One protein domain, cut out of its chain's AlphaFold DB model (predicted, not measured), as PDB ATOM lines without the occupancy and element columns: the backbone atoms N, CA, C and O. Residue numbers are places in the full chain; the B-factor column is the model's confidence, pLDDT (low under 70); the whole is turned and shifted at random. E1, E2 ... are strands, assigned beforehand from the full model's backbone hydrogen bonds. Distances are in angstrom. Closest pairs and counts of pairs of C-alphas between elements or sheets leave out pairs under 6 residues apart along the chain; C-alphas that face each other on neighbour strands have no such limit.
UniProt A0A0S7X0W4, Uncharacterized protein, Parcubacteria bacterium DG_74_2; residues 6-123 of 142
ATOM      1  N   TYR A   6     101.872 132.966  49.187       95.56
ATOM      2  CA  TYR A   6     102.596 132.227  50.211       95.56
ATOM      3  C   TYR A   6     104.055 132.059  49.787       95.56
ATOM      4  O   TYR A   6     104.339 131.547  48.702       95.56
ATOM      5  N   VAL A   7     104.972 132.530  50.628       96.44
ATOM      6  CA  VAL A   7     106.417 132.509  50.407       96.44
ATOM      7  C   VAL A   7     107.050 131.649  51.496       96.44
ATOM      8  O   VAL A   7     107.009 131.992  52.672       96.44
ATOM      9  N   THR A   8     107.669 130.536  51.112       96.25
ATOM     10  CA  THR A   8     108.281 129.595  52.069       96.25
ATOM     11  C   THR A   8     109.657 130.039  52.571       96.25
ATOM     12  O   THR A   8     110.213 129.420  53.467       96.25
ATOM     13  N   GLN A   9     110.232 131.078  51.966       96.25
ATOM     14  CA  GLN A   9     111.570 131.606  52.250       96.25
ATOM     15  C   GLN A   9     111.484 133.103  52.570       96.25
ATOM     16  O   GLN A   9     110.403 133.631  52.833       96.25
ATOM     17  N   ASP A  10     112.623 133.790  52.557       96.81
ATOM     18  CA  ASP A  10     112.672 135.234  52.749       96.81
ATOM     19  C   ASP A  10     111.935 135.978  51.627       96.81
ATOM     20  O   ASP A  10     112.011 135.637  50.443       96.81
ATOM     21  N   PHE A  11     111.238 137.039  52.017       96.38
ATOM     22  CA  PHE A  11     110.496 137.928  51.138       96.38
ATOM     23  C   PHE A  11     111.094 139.330  51.219       96.38
ATOM     24  O   PHE A  11     111.367 139.844  52.303       96.38
ATOM     25  N   SER A  12     111.276 139.985  50.074       96.19
ATOM     26  CA  SER A  12     111.736 141.373  50.058       96.19
ATOM     27  C   SER A  12     111.008 142.213  49.022       96.19
ATOM     28  O   SER A  12     110.695 141.755  47.923       96.19
ATOM     29  N   ILE A  13     110.758 143.468  49.387       95.31
ATOM     30  CA  ILE A  13     110.233 144.502  48.495       95.31
ATOM     31  C   ILE A  13     111.371 145.471  48.210       95.31
ATOM     32  O   ILE A  13     111.980 145.972  49.147       95.31
ATOM     33  N   ALA A  14     111.667 145.733  46.938       96.50
ATOM     34  CA  ALA A  14     112.746 146.635  46.539       96.50
ATOM     35  C   ALA A  14     112.487 148.099  46.949       96.50
ATOM     36  O   ALA A  14     111.359 148.491  47.230       96.50
ATOM     37  N   ASN A  15     113.540 148.925  46.955       96.56
ATOM     38  CA  ASN A  15     113.405 150.350  47.276       96.56
ATOM     39  C   ASN A  15     112.415 151.042  46.327       96.56
ATOM     40  O   ASN A  15     112.461 150.816  45.117       96.56
ATOM     41  N   ASN A  16     111.589 151.933  46.873       96.31
ATOM     42  CA  ASN A  16     110.597 152.736  46.154       96.31
ATOM     43  C   ASN A  16     109.588 151.905  45.342       96.31
ATOM     44  O   ASN A  16     108.990 152.408  44.392       96.31
ATOM     45  N   ALA A  17     109.416 150.625  45.679       96.50
ATOM     46  CA  ALA A  17     108.453 149.776  45.004       96.50
ATOM     47  C   ALA A  17     107.054 149.962  45.598       96.50
ATOM     48  O   ALA A  17     106.883 150.153  46.804       96.50
ATOM     49  N   THR A  18     106.044 149.833  44.740       95.75
ATOM     50  CA  THR A  18     104.642 149.846  45.154       95.75
ATOM     51  C   THR A  18     104.045 148.460  44.985       95.75
ATOM     52  O   THR A  18     104.037 147.917  43.878       95.75
ATOM     53  N   ILE A  19     103.495 147.906  46.064       94.44
ATOM     54  CA  ILE A  19     102.650 146.711  46.016       94.44
ATOM     55  C   ILE A  19     101.226 147.128  46.338       94.44
ATOM     56  O   ILE A  19     100.968 147.750  47.364       94.44
ATOM     57  N   LYS A  20     100.293 146.764  45.460       94.69
ATOM     58  CA  LYS A  20      98.869 147.043  45.635       94.69
ATOM     59  C   LYS A  20      98.025 145.801  45.409       94.69
ATOM     60  O   LYS A  20      98.363 144.967  44.552       94.69
ATOM     61  N   LEU A  21      96.922 145.685  46.139       94.81
ATOM     62  CA  LEU A  21      95.878 144.727  45.789       94.81
ATOM     63  C   LEU A  21      95.213 145.148  44.480       94.81
ATOM     64  O   LEU A  21      95.245 146.310  44.075       94.81
ATOM     65  N   ASP A  22      94.707 144.160  43.758       95.38
ATOM     66  CA  ASP A  22      93.896 144.423  42.580       95.38
ATOM     67  C   ASP A  22      92.559 145.058  43.013       95.38
ATOM     68  O   ASP A  22      92.034 144.662  44.058       95.38
ATOM     69  N   PRO A  23      92.004 146.026  42.261       94.00
ATOM     70  CA  PRO A  23      90.680 146.585  42.532       94.00
ATOM     71  C   PRO A  23      89.572 145.541  42.721       94.00
ATOM     72  O   PRO A  23      88.625 145.807  43.459       94.00
ATOM     73  N   ASP A  24      89.718 144.348  42.134       92.69
ATOM     74  CA  ASP A  24      88.786 143.222  42.295       92.69
ATOM     75  C   ASP A  24      88.591 142.790  43.765       92.69
ATOM     76  O   ASP A  24      87.579 142.180  44.103       92.69
ATOM     77  N   TYR A  25      89.513 143.149  44.667       88.88
ATOM     78  CA  TYR A  25      89.344 142.939  46.108       88.88
ATOM     79  C   TYR A  25      88.217 143.787  46.719       88.88
ATOM     80  O   TYR A  25      87.737 143.449  47.801       88.88
ATOM     81  N   SER A  26      87.766 144.869  46.072       90.44
ATOM     82  CA  SER A  26      86.768 145.789  46.638       90.44
ATOM     83  C   SER A  26      87.150 146.182  48.078       90.44
ATOM     84  O   SER A  26      88.311 146.492  48.325       90.44
ATOM     85  N   SER A  27      86.240 146.140  49.050       88.19
ATOM     86  CA  SER A  27      86.530 146.419  50.464       88.19
ATOM     87  C   SER A  27      87.272 145.299  51.208       88.19
ATOM     88  O   SER A  27      87.527 145.451  52.398       88.19
ATOM     89  N   THR A  28      87.599 144.172  50.565       87.50
ATOM     90  CA  THR A  28      88.302 143.058  51.226       87.50
ATOM     91  C   THR A  28      89.808 143.282  51.276       87.50
ATOM     92  O   THR A  28      90.399 143.964  50.432       87.50
ATOM     93  N   SER A  29      90.443 142.679  52.275       90.00
ATOM     94  CA  SER A  29      91.890 142.724  52.468       90.00
ATOM     95  C   SER A  29      92.579 141.500  51.865       90.00
ATOM     96  O   SER A  29      91.993 140.426  51.672       90.00
ATOM     97  N   GLY A  30      93.862 141.663  51.562       91.12
ATOM     98  CA  GLY A  30      94.723 140.616  51.026       91.12
ATOM     99  C   GLY A  30      95.953 140.419  51.895       91.12
ATOM    100  O   GLY A  30      96.366 141.320  52.626       91.12
ATOM    101  N   VAL A  31      96.542 139.230  51.812       92.75
ATOM    102  CA  VAL A  31      97.658 138.832  52.671       92.75
ATOM    103  C   VAL A  31      98.792 138.213  51.862       92.75
ATOM    104  O   VAL A  31      98.573 137.473  50.898       92.75
ATOM    105  N   VAL A  32     100.017 138.530  52.271       94.81
ATOM    106  CA  VAL A  32     101.229 137.798  51.908       94.81
ATOM    107  C   VAL A  32     101.710 137.080  53.159       94.81
ATOM    108  O   VAL A  32     102.005 137.727  54.163       94.81
ATOM    109  N   ILE A  33     101.763 135.754  53.102       95.62
ATOM    110  CA  ILE A  33     102.236 134.894  54.186       95.62
ATOM    111  C   ILE A  33     103.677 134.501  53.874       95.62
ATOM    112  O   ILE A  33     103.961 134.028  52.775       95.62
ATOM    113  N   VAL A  34     104.578 134.702  54.830       97.00
ATOM    114  CA  VAL A  34     106.018 134.489  54.668       97.00
ATOM    115  C   VAL A  34     106.546 133.631  55.816       97.00
ATOM    116  O   VAL A  34     106.428 134.018  56.977       97.00
ATOM    117  N   ASP A  35     107.163 132.492  55.512       95.56
ATOM    118  CA  ASP A  35     107.810 131.659  56.540       95.56
ATOM    119  C   ASP A  35     109.228 132.124  56.886       95.56
ATOM    120  O   ASP A  35     109.705 131.976  58.017       95.56
ATOM    121  N   GLY A  36     109.900 132.742  55.917       95.19
ATOM    122  CA  GLY A  36     111.153 133.448  56.141       95.19
ATOM    123  C   GLY A  36     110.958 134.849  56.719       95.19
ATOM    124  O   GLY A  36     109.905 135.225  57.251       95.19
ATOM    125  N   LYS A  37     112.018 135.643  56.612       96.50
ATOM    126  CA  LYS A  37     112.028 137.043  57.034       96.50
ATOM    127  C   LYS A  37     111.468 137.934  55.938       96.50
ATOM    128  O   LYS A  37     111.716 137.712  54.754       96.50
ATOM    129  N   SER A  38     110.759 138.977  56.347       97.50
ATOM    130  CA  SER A  38     110.200 139.979  55.443       97.50
ATOM    131  C   SER A  38     110.986 141.280  55.543       97.50
ATOM    132  O   SER A  38     111.067 141.870  56.620       97.50
ATOM    133  N   ASP A  39     111.530 141.759  54.427       97.38
ATOM    134  CA  ASP A  39     112.294 143.008  54.373       97.38
ATOM    135  C   ASP A  39     111.676 144.004  53.384       97.38
ATOM    136  O   ASP A  39     111.763 143.866  52.160       97.38
ATOM    137  N   ILE A  40     111.029 145.031  53.930       97.31
ATOM    138  CA  ILE A  40     110.342 146.081  53.178       97.31
ATOM    139  C   ILE A  40     111.309 147.248  53.020       97.31
ATOM    140  O   ILE A  40     111.554 147.976  53.984       97.31
ATOM    141  N   LYS A  41     111.928 147.413  51.848       96.94
ATOM    142  CA  LYS A  41     113.012 148.391  51.657       96.94
ATOM    143  C   LYS A  41     112.503 149.840  51.603       96.94
ATOM    144  O   LYS A  41     111.301 150.103  51.632       96.94
ATOM    145  N   ASN A  42     113.436 150.793  51.569       96.81
ATOM    146  CA  ASN A  42     113.151 152.216  51.765       96.81
ATOM    147  C   ASN A  42     112.133 152.754  50.752       96.81
ATOM    148  O   ASN A  42     112.205 152.412  49.573       96.81
ATOM    149  N   GLY A  43     111.228 153.624  51.201       94.94
ATOM    150  CA  GLY A  43     110.253 154.304  50.337       94.94
ATOM    151  C   GLY A  43     109.202 153.382  49.711       94.94
ATOM    152  O   GLY A  43     108.484 153.802  48.807       94.94
ATOM    153  N   SER A  44     109.121 152.120  50.144       96.50
ATOM    154  CA  SER A  44     108.130 151.185  49.613       96.50
ATOM    155  C   SER A  44     106.723 151.570  50.057       96.50
ATOM    156  O   SER A  44     106.498 151.962  51.202       96.50
ATOM    157  N   THR A  45     105.760 151.410  49.160       95.75
ATOM    158  CA  THR A  45     104.360 151.752  49.413       95.75
ATOM    159  C   THR A  45     103.501 150.504  49.260       95.75
ATOM    160  O   THR A  45     103.477 149.876  48.203       95.75
ATOM    161  N   LEU A  46     102.806 150.120  50.325       94.62
ATOM    162  CA  LEU A  46     101.922 148.962  50.359       94.62
ATOM    163  C   LEU A  46     100.480 149.457  50.428       94.62
ATOM    164  O   LEU A  46     100.151 150.301  51.253       94.62
ATOM    165  N   GLN A  47      99.623 148.981  49.533       93.81
ATOM    166  CA  GLN A  47      98.266 149.499  49.370       93.81
ATOM    167  C   GLN A  47      97.251 148.362  49.277       93.81
ATOM    168  O   GLN A  47      97.525 147.306  48.703       93.81
ATOM    169  N   GLY A  48      96.054 148.613  49.807       92.50
ATOM    170  CA  GLY A  48      94.881 147.793  49.522       92.50
ATOM    171  C   GLY A  48      94.390 147.976  48.083       92.50
ATOM    172  O   GLY A  48      95.140 148.392  47.198       92.50
ATOM    173  N   SER A  49      93.118 147.676  47.844       93.38
ATOM    174  CA  SER A  49      92.484 147.760  46.518       93.38
ATOM    175  C   SER A  49      92.260 149.198  46.025       93.38
ATOM    176  O   SER A  49      91.997 149.416  44.844       93.38
ATOM    177  N   GLY A  50      92.350 150.178  46.932       90.31
ATOM    178  CA  GLY A  50      91.929 151.565  46.718       90.31
ATOM    179  C   GLY A  50      90.539 151.880  47.281       90.31
ATOM    180  O   GLY A  50      90.155 153.046  47.326       90.31
ATOM    181  N   VAL A  51      89.805 150.869  47.755       88.94
ATOM    182  CA  VAL A  51      88.540 151.035  48.482       88.94
ATOM    183  C   VAL A  51      88.818 151.133  49.984       88.94
ATOM    184  O   VAL A  51      89.673 150.421  50.516       88.94
ATOM    185  N   VAL A  52      88.096 152.016  50.680       85.56
ATOM    186  CA  VAL A  52      88.166 152.138  52.146       85.56
ATOM    187  C   VAL A  52      87.846 150.788  52.793       85.56
ATOM    188  O   VAL A  52      86.910 150.104  52.381       85.56
ATOM    189  N   GLY A  53      88.634 150.398  53.795       83.81
ATOM    190  CA  GLY A  53      88.517 149.093  54.449       83.81
ATOM    191  C   GLY A  53      89.350 147.976  53.807       83.81
ATOM    192  O   GLY A  53      89.478 146.918  54.412       83.81
ATOM    193  N   SER A  54      89.965 148.207  52.641       89.31
ATOM    194  CA  SER A  54      90.882 147.245  52.020       89.31
ATOM    195  C   SER A  54      92.334 147.524  52.398       89.31
ATOM    196  O   SER A  54      92.866 148.614  52.155       89.31
ATOM    197  N   TYR A  55      93.008 146.503  52.928       90.38
ATOM    198  CA  TYR A  55      94.393 146.586  53.380       90.38
ATOM    199  C   TYR A  55      95.236 145.428  52.850       90.38
ATOM    200  O   TYR A  55      94.750 144.317  52.636       90.38
ATOM    201  N   LEU A  56      96.529 145.693  52.662       92.88
ATOM    202  CA  LEU A  56      97.526 144.661  52.404       92.88
ATOM    203  C   LEU A  56      98.228 144.311  53.717       92.88
ATOM    204  O   LEU A  56      98.853 145.176  54.339       92.88
ATOM    205  N   MET A  57      98.136 143.044  54.111       93.81
ATOM    206  CA  MET A  57      98.842 142.495  55.263       93.81
ATOM    207  C   MET A  57     100.090 141.730  54.825       93.81
ATOM    208  O   MET A  57     100.035 140.902  53.914       93.81
ATOM    209  N   ILE A  58     101.200 141.967  55.520       95.38
ATOM    210  CA  ILE A  58     102.377 141.099  55.483       95.38
ATOM    211  C   ILE A  58     102.425 140.324  56.795       95.38
ATOM    212  O   ILE A  58     102.613 140.906  57.867       95.38
ATOM    213  N   LEU A  59     102.256 139.011  56.693       95.31
ATOM    214  CA  LEU A  59     102.311 138.083  57.807       95.31
ATOM    215  C   LEU A  59     103.617 137.295  57.741       95.31
ATOM    216  O   LEU A  59     103.894 136.667  56.723       95.31
ATOM    217  N   SER A  60     104.399 137.297  58.820       95.81
ATOM    218  CA  SER A  60     105.569 136.424  58.954       95.81
ATOM    219  C   SER A  60     105.385 135.418  60.088       95.81
ATOM    220  O   SER A  60     105.044 135.796  61.213       95.81
ATOM    221  N   THR A  61     105.650 134.142  59.807       95.38
ATOM    222  CA  THR A  61     105.675 133.066  60.815       95.38
ATOM    223  C   THR A  61     107.071 132.872  61.422       95.38
ATOM    224  O   THR A  61     107.242 132.069  62.341       95.38
ATOM    225  N   ASN A  62     108.068 133.639  60.965       96.06
ATOM    226  CA  ASN A  62     109.438 133.541  61.444       96.06
ATOM    227  C   ASN A  62     109.540 133.936  62.932       96.06
ATOM    228  O   ASN A  62     109.121 135.033  63.308       96.06
ATOM    229  N   PRO A  63     110.146 133.101  63.794       96.88
ATOM    230  CA  PRO A  63     110.187 133.344  65.234       96.88
ATOM    231  C   PRO A  63     111.381 134.210  65.671       96.88
ATOM    232  O   PRO A  63     111.774 134.167  66.835       96.88
ATOM    233  N   SER A  64     112.030 134.950  64.762       97.50
ATOM    234  CA  SER A  64     113.225 135.722  65.118       97.50
ATOM    235  C   SER A  64     112.919 136.801  66.157       97.50
ATOM    236  O   SER A  64     112.166 137.742  65.896       97.50
ATOM    237  N   LEU A  65     113.570 136.688  67.316       96.75
ATOM    238  CA  LEU A  65     113.473 137.630  68.435       96.75
ATOM    239  C   LEU A  65     114.598 138.675  68.464       96.75
ATOM    240  O   LEU A  65     114.637 139.512  69.366       96.75
ATOM    241  N   ASP A  66     115.513 138.633  67.494       96.75
ATOM    242  CA  ASP A  66     116.640 139.560  67.395       96.75
ATOM    243  C   ASP A  66     116.226 140.864  66.681       96.75
ATOM    244  O   ASP A  66     115.929 140.830  65.486       96.75
ATOM    245  N   PRO A  67     116.250 142.039  67.342       94.12
ATOM    246  CA  PRO A  67     115.950 143.318  66.696       94.12
ATOM    247  C   PRO A  67     116.965 143.755  65.623       94.12
ATOM    248  O   PRO A  67     116.661 144.637  64.812       94.12
ATOM    249  N   ALA A  68     118.180 143.196  65.608       95.19
ATOM    250  CA  ALA A  68     119.145 143.426  64.533       95.19
ATOM    251  C   ALA A  68     118.810 142.604  63.280       95.19
ATOM    252  O   ALA A  68     119.159 143.011  62.171       95.19
ATOM    253  N   ASN A  69     118.091 141.492  63.448       95.94
ATOM    254  CA  ASN A  69     117.696 140.587  62.378       95.94
ATOM    255  C   ASN A  69     116.242 140.090  62.566       95.94
ATOM    256  O   ASN A  69     116.019 138.888  62.771       95.94
ATOM    257  N   PRO A  70     115.255 141.006  62.538       97.69
ATOM    258  CA  PRO A  70     113.873 140.753  62.958       97.69
ATOM    259  C   PRO A  70     113.118 139.843  61.976       97.69
ATOM    260  O   PRO A  70     113.585 139.588  60.867       97.69
ATOM    261  N   ALA A  71     111.935 139.368  62.371       97.75
ATOM    262  CA  ALA A  71     111.045 138.615  61.483       97.75
ATOM    263  C   ALA A  71     110.480 139.506  60.366       97.75
ATOM    264  O   ALA A  71     110.396 139.093  59.211       97.75
ATOM    265  N   ILE A  72     110.146 140.755  60.705       98.12
ATOM    266  CA  ILE A  72     109.734 141.780  59.745       98.12
ATOM    267  C   ILE A  72     110.584 143.032  59.972       98.12
ATOM    268  O   ILE A  72     110.586 143.599  61.065       98.12
ATOM    269  N   ASN A  73     111.292 143.479  58.938       97.88
ATOM    270  CA  ASN A  73     112.028 144.740  58.922       97.88
ATOM    271  C   ASN A  73     111.348 145.710  57.947       97.88
ATOM    272  O   ASN A  73     111.327 145.482  56.738       97.88
ATOM    273  N   VAL A  74     110.804 146.807  58.471       97.25
ATOM    274  CA  VAL A  74     110.191 147.878  57.681       97.25
ATOM    275  C   VAL A  74     111.154 149.053  57.635       97.25
ATOM    276  O   VAL A  74     111.362 149.717  58.646       97.25
ATOM    277  N   ASN A  75     111.787 149.284  56.483       96.56
ATOM    278  CA  ASN A  75     112.814 150.312  56.328       96.56
ATOM    279  C   ASN A  75     112.221 151.726  56.184       96.56
ATOM    280  O   ASN A  75     111.014 151.940  56.289       96.56
ATOM    281  N   ASN A  76     113.098 152.714  56.002       95.50
ATOM    282  CA  ASN A  76     112.747 154.119  56.158       95.50
ATOM    283  C   ASN A  76     111.679 154.563  55.150       95.50
ATOM    284  O   ASN A  76     111.716 154.164  53.982       95.50
ATOM    285  N   ASN A  77     110.791 155.462  55.576       93.88
ATOM    286  CA  ASN A  77     109.767 156.084  54.727       93.88
ATOM    287  C   ASN A  77     108.795 155.090  54.049       93.88
ATOM    288  O   ASN A  77     108.197 155.427  53.028       93.88
ATOM    289  N   ALA A  78     108.661 153.858  54.552       93.19
ATOM    290  CA  ALA A  78     107.668 152.917  54.040       93.19
ATOM    291  C   ALA A  78     106.251 153.280  54.521       93.19
ATOM    292  O   ALA A  78     106.095 153.833  55.615       93.19
ATOM    293  N   THR A  79     105.221 152.965  53.723       92.56
ATOM    294  CA  THR A  79     103.826 153.338  54.036       92.56
ATOM    295  C   THR A  79     102.773 152.256  53.756       92.56
ATOM    296  O   THR A  79     102.959 151.405  52.887       92.56
ATOM    297  N   GLY A  80     101.639 152.320  54.473       80.38
ATOM    298  CA  GLY A  80     100.326 151.835  53.999       80.38
ATOM    299  C   GLY A  80      99.916 150.373  54.270       80.38
ATOM    300  O   GLY A  80      98.833 149.960  53.841       80.38
ATOM    301  N   ALA A  81     100.701 149.605  55.028       85.88
ATOM    302  CA  ALA A  81     100.434 148.188  55.315       85.88
ATOM    303  C   ALA A  81     100.052 147.877  56.770       85.88
ATOM    304  O   ALA A  81     100.246 148.688  57.681       85.88
ATOM    305  N   VAL A  82      99.546 146.653  56.938       93.56
ATOM    306  CA  VAL A  82      99.386 145.941  58.210       93.56
ATOM    307  C   VAL A  82     100.513 144.912  58.324       93.56
ATOM    308  O   VAL A  82     100.753 144.151  57.384       93.56
ATOM    309  N   PHE A  83     101.203 144.867  59.459       95.38
ATOM    310  CA  PHE A  83     102.280 143.906  59.702       95.38
ATOM    311  C   PHE A  83     101.936 142.992  60.872       95.38
ATOM    312  O   PHE A  83     101.626 143.465  61.963       95.38
ATOM    313  N   TYR A  84     102.032 141.684  60.658       94.81
ATOM    314  CA  TYR A  84     101.727 140.698  61.688       94.81
ATOM    315  C   TYR A  84     102.832 139.648  61.813       94.81
ATOM    316  O   TYR A  84     103.294 139.082  60.823       94.81
ATOM    317  N   THR A  85     103.211 139.322  63.043       94.81
ATOM    318  CA  THR A  85     103.950 138.101  63.364       94.81
ATOM    319  C   THR A  85     103.495 137.555  64.712       94.81
ATOM    320  O   THR A  85     103.291 138.304  65.665       94.81
ATOM    321  N   SER A  86     103.328 136.240  64.813       84.81
ATOM    322  CA  SER A  86     102.873 135.600  66.052       84.81
ATOM    323  C   SER A  86     103.986 135.463  67.095       84.81
ATOM    324  O   SER A  86     103.712 135.497  68.292       84.81
ATOM    325  N   LEU A  87     105.239 135.305  66.654       90.25
ATOM    326  CA  LEU A  87     106.374 134.946  67.517       90.25
ATOM    327  C   LEU A  87     107.622 135.811  67.294       90.25
ATOM    328  O   LEU A  87     108.582 135.687  68.046       90.25
ATOM    329  N   GLY A  88     107.635 136.665  66.271       95.50
ATOM    330  CA  GLY A  88     108.810 137.437  65.883       95.50
ATOM    331  C   GLY A  88     108.829 138.883  66.380       95.50
ATOM    332  O   GLY A  88     107.852 139.431  66.901       95.50
ATOM    333  N   VAL A  89     109.969 139.533  66.159       98.06
ATOM    334  CA  VAL A  89     110.108 140.989  66.257       98.06
ATOM    335  C   VAL A  89     109.693 141.638  64.940       98.06
ATOM    336  O   VAL A  89     110.130 141.211  63.868       98.06
ATOM    337  N   ILE A  90     108.926 142.724  65.030       98.00
ATOM    338  CA  ILE A  90     108.742 143.682  63.936       98.00
ATOM    339  C   ILE A  90     109.584 144.912  64.257       98.00
ATOM    340  O   ILE A  90     109.405 145.532  65.308       98.00
ATOM    341  N   ARG A  91     110.497 145.277  63.357       97.62
ATOM    342  CA  ARG A  91     111.270 146.514  63.462       97.62
ATOM    343  C   ARG A  91     110.766 147.550  62.473       97.62
ATOM    344  O   ARG A  91     110.750 147.301  61.270       97.62
ATOM    345  N   LEU A  92     110.423 148.717  62.991       96.81
ATOM    346  CA  LEU A  92     109.932 149.868  62.248       96.81
ATOM    347  C   LEU A  92     111.038 150.926  62.232       96.81
ATOM    348  O   LEU A  92     111.419 151.442  63.282       96.81
ATOM    349  N   ARG A  93     111.616 151.183  61.057       95.81
ATOM    350  CA  ARG A  93     112.734 152.120  60.880       95.81
ATOM    351  C   ARG A  93     112.242 153.568  60.752       95.81
ATOM    352  O   ARG A  93     111.075 153.872  60.977       95.81
ATOM    353  N   ASN A  94     113.150 154.480  60.413       94.19
ATOM    354  CA  ASN A  94     112.907 155.904  60.578       94.19
ATOM    355  C   ASN A  94     111.827 156.452  59.634       94.19
ATOM    356  O   ASN A  94     111.811 156.124  58.443       94.19
ATOM    357  N   ASN A  95     110.990 157.355  60.150       93.12
ATOM    358  CA  ASN A  95     109.976 158.108  59.395       93.12
ATOM    359  C   ASN A  95     109.005 157.233  58.576       93.12
ATOM    360  O   ASN A  95     108.494 157.666  57.543       93.12
ATOM    361  N   MET A  96     108.798 155.976  58.965       90.19
ATOM    362  CA  MET A  96     107.804 155.121  58.319       90.19
ATOM    363  C   MET A  96     106.437 155.308  58.976       90.19
ATOM    364  O   MET A  96     106.360 155.586  60.175       90.19
ATOM    365  N   LYS A  97     105.370 155.141  58.189       91.69
ATOM    366  CA  LYS A  97     103.986 155.329  58.639       91.69
ATOM    367  C   LYS A  97     103.107 154.163  58.208       91.69
ATOM    368  O   LYS A  97     102.802 154.001  57.026       91.69
ATOM    369  N   ILE A  98     102.699 153.336  59.159       91.19
ATOM    370  CA  ILE A  98     101.924 152.112  58.895       91.19
ATOM    371  C   ILE A  98     100.581 152.164  59.610       91.19
ATOM    372  O   ILE A  98     100.383 152.983  60.504       91.19
ATOM    373  N   ARG A  99      99.679 151.261  59.228       90.38
ATOM    374  CA  ARG A  99      98.307 151.233  59.746       90.38
ATOM    375  C   ARG A  99      98.147 150.361  60.979       90.38
ATOM    376  O   ARG A  99      97.368 150.664  61.867       90.38
ATOM    377  N   GLU A 100      98.894 149.267  61.041       90.50
ATOM    378  CA  GLU A 100      98.880 148.377  62.196       90.50
ATOM    379  C   GLU A 100     100.160 147.542  62.230       90.50
ATOM    380  O   GLU A 100     100.689 147.139  61.189       90.50
ATOM    381  N   ALA A 101     100.649 147.273  63.439       92.69
ATOM    382  CA  ALA A 101     101.659 146.259  63.686       92.69
ATOM    383  C   ALA A 101     101.285 145.422  64.911       92.69
ATOM    384  O   ALA A 101     100.994 145.956  65.983       92.69
ATOM    385  N   THR A 102     101.352 144.104  64.766       93.50
ATOM    386  CA  THR A 102     101.209 143.151  65.868       93.50
ATOM    387  C   THR A 102     102.342 142.145  65.793       93.50
ATOM    388  O   THR A 102     102.499 141.437  64.805       93.50
ATOM    389  N   GLY A 103     103.157 142.101  66.836       92.94
ATOM    390  CA  GLY A 103     104.293 141.198  66.948       92.94
ATOM    391  C   GLY A 103     104.463 140.744  68.385       92.94
ATOM    392  O   GLY A 103     103.934 141.385  69.293       92.94
ATOM    393  N   TYR A 104     105.271 139.707  68.612       92.50
ATOM    394  CA  TYR A 104     105.718 139.371  69.969       92.50
ATOM    395  C   TYR A 104     106.432 140.568  70.615       92.50
ATOM    396  O   TYR A 104     106.288 140.845  71.805       92.50
ATOM    397  N   LYS A 105     107.190 141.309  69.800       94.75
ATOM    398  CA  LYS A 105     107.825 142.564  70.189       94.75
ATOM    399  C   LYS A 105     107.877 143.524  69.007       94.75
ATOM    400  O   LYS A 105     108.230 143.138  67.894       94.75
ATOM    401  N   LEU A 106     107.587 144.794  69.271       95.88
ATOM    402  CA  LEU A 106     107.796 145.886  68.324       95.88
ATOM    403  C   LEU A 106     109.075 146.644  68.701       95.88
ATOM    404  O   LEU A 106     109.317 146.919  69.877       95.88
ATOM    405  N   TYR A 107     109.909 146.962  67.712       96.62
ATOM    406  CA  TYR A 107     111.103 147.793  67.873       96.62
ATOM    407  C   TYR A 107     110.980 149.019  66.968       96.62
ATOM    408  O   TYR A 107     111.020 148.884  65.748       96.62
ATOM    409  N   LEU A 108     110.805 150.200  67.558       95.81
ATOM    410  CA  LEU A 108     110.597 151.450  66.826       95.81
ATOM    411  C   LEU A 108     111.883 152.284  66.849       95.81
ATOM    412  O   LEU A 108     112.392 152.604  67.923       95.81
ATOM    413  N   ASP A 109     112.393 152.632  65.668       95.25
ATOM    414  CA  ASP A 109     113.449 153.634  65.490       95.25
ATOM    415  C   ASP A 109     112.817 155.051  65.383       95.25
ATOM    416  O   ASP A 109     111.618 155.248  65.601       95.25
ATOM    417  N   ASN A 110     113.621 156.071  65.062       93.62
ATOM    418  CA  ASN A 110     113.219 157.478  65.167       93.62
ATOM    419  C   ASN A 110     112.020 157.832  64.276       93.62
ATOM    420  O   ASN A 110     112.030 157.575  63.074       93.62
ATOM    421  N   ASN A 111     111.031 158.525  64.842       93.06
ATOM    422  CA  ASN A 111     109.855 159.021  64.117       93.06
ATOM    423  C   ASN A 111     109.060 157.922  63.381       93.06
ATOM    424  O   ASN A 111     108.446 158.195  62.353       93.06
ATOM    425  N   ALA A 112     109.103 156.672  63.851       91.94
ATOM    426  CA  ALA A 112     108.194 155.641  63.363       91.94
ATOM    427  C   ALA A 112     106.775 155.913  63.895       91.94
ATOM    428  O   ALA A 112     106.584 156.064  65.103       91.94
ATOM    429  N   GLU A 113     105.790 155.954  63.000       90.81
ATOM    430  CA  GLU A 113     104.386 156.219  63.321       90.81
ATOM    431  C   GLU A 113     103.520 154.996  62.993       90.81
ATOM    432  O   GLU A 113     103.609 154.412  61.905       90.81
ATOM    433  N   ILE A 114     102.673 154.607  63.946       90.50
ATOM    434  CA  ILE A 114     101.644 153.581  63.767       90.50
ATOM    435  C   ILE A 114     100.295 154.273  63.956       90.50
ATOM    436  O   ILE A 114      99.969 154.696  65.066       90.50
ATOM    437  N   GLU A 115      99.532 154.406  62.878       87.44
ATOM    438  CA  GLU A 115      98.214 155.037  62.883       87.44
ATOM    439  C   GLU A 115      97.130 153.960  62.804       87.44
ATOM    440  O   GLU A 115      96.801 153.477  61.724       87.44
ATOM    441  N   TYR A 116      96.583 153.587  63.960       79.31
ATOM    442  CA  TYR A 116      95.507 152.602  64.038       79.31
ATOM    443  C   TYR A 116      94.199 153.178  63.485       79.31
ATOM    444  O   TYR A 116      93.558 154.022  64.115       79.31
ATOM    445  N   GLU A 117      93.780 152.693  62.316       70.62
ATOM    446  CA  GLU A 117      92.493 153.045  61.711       70.62
ATOM    447  C   GLU A 117      91.348 152.215  62.340       70.62
ATOM    448  O   GLU A 117      91.384 150.981  62.394       70.62
ATOM    449  N   VAL A 118      90.294 152.891  62.816       55.62
ATOM    450  CA  VAL A 118      89.089 152.238  63.359       55.62
ATOM    451  C   VAL A 118      88.390 151.457  62.243       55.62
ATOM    452  O   VAL A 118      88.034 152.020  61.213       55.62
ATOM    453  N   GLY A 119      88.164 150.160  62.462       54.16
ATOM    454  CA  GLY A 119      87.523 149.266  61.492       54.16
ATOM    455  C   GLY A 119      88.405 148.114  61.018       54.16
ATOM    456  O   GLY A 119      87.866 147.172  60.443       54.16
ATOM    457  N   LEU A 120      89.712 148.113  61.329       56.78
ATOM    458  CA  LEU A 120      90.597 146.990  60.987       56.78
ATOM    459  C   LEU A 120      90.137 145.656  61.608       56.78
ATOM    460  O   LEU A 120      90.206 144.617  60.954       56.78
ATOM    461  N   MET A 121      89.559 145.699  62.817       47.16
ATOM    462  CA  MET A 121      88.961 144.534  63.496       47.16
ATOM    463  C   MET A 121      87.806 143.874  62.724       47.16
ATOM    464  O   MET A 121      87.489 142.723  62.999       47.16
ATOM    465  N   ASN A 122      87.170 144.586  61.789       50.25
ATOM    466  CA  ASN A 122      86.041 144.096  60.991       50.25
ATOM    467  C   ASN A 122      86.415 143.944  59.506       50.25
ATOM    468  O   ASN A 122      85.551 144.014  58.631       50.25
ATOM    469  N   THR A 123      87.711 143.822  59.202       54.19
ATOM    470  CA  THR A 123      88.167 143.641  57.823       54.19
ATOM    471  C   THR A 123      88.076 142.176  57.427       54.19
ATOM    472  O   THR A 123      88.743 141.311  57.987       54.19
TER     473      THR A 123
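Overview. This is residues 6 to 123 of the 142 residues of an uncharacterized protein of Parcubacteria bacterium DG_74_2 (UniProt A0A0S7X0W4). What shape is it? With little regular structure, the chain winds in stacked turns, sheet E1 E4 E7 E9 E11 partly facing sheet E3 E6 E8 E10 as a sandwich, E2 E5 making a third side. What builds it? The 118 printed residues hold eleven strands of 40 residues, all strand; each sheet is parallel. It is compact, radius of gyration of the C-alphas 13.0 A, spanning 37 by 31 by 27 A.

Along the chain. Where is the largest sheet? E1 is residues 11-13, C-alpha 11 at (110.496, 137.928, 51.138), E4 38-40, E7 72-74, E9 89-92 and E11 105-108, C-alpha 108 at (110.597, 151.450, 66.826). And the others? E3 is residues 30-34, 13.4 A long, E6 56-60, E8 82-85, E10 100-102, E2 18-20 and E5 45-47.

Arrangement. How do strands pair? E4 and E7 are parallel, N 40 and O 73 within hydrogen-bond range at 2.9 A. Do the sheets meet? The closest C-alphas of E9 and E10, Ile 90 and Ala 101, are 7.5 A apart.

Size, cuts and confidence. Any cut? The printed part has no cut; link E6 to E7 is long. Low confidence? Residues 118 to 123 have pLDDT under 70.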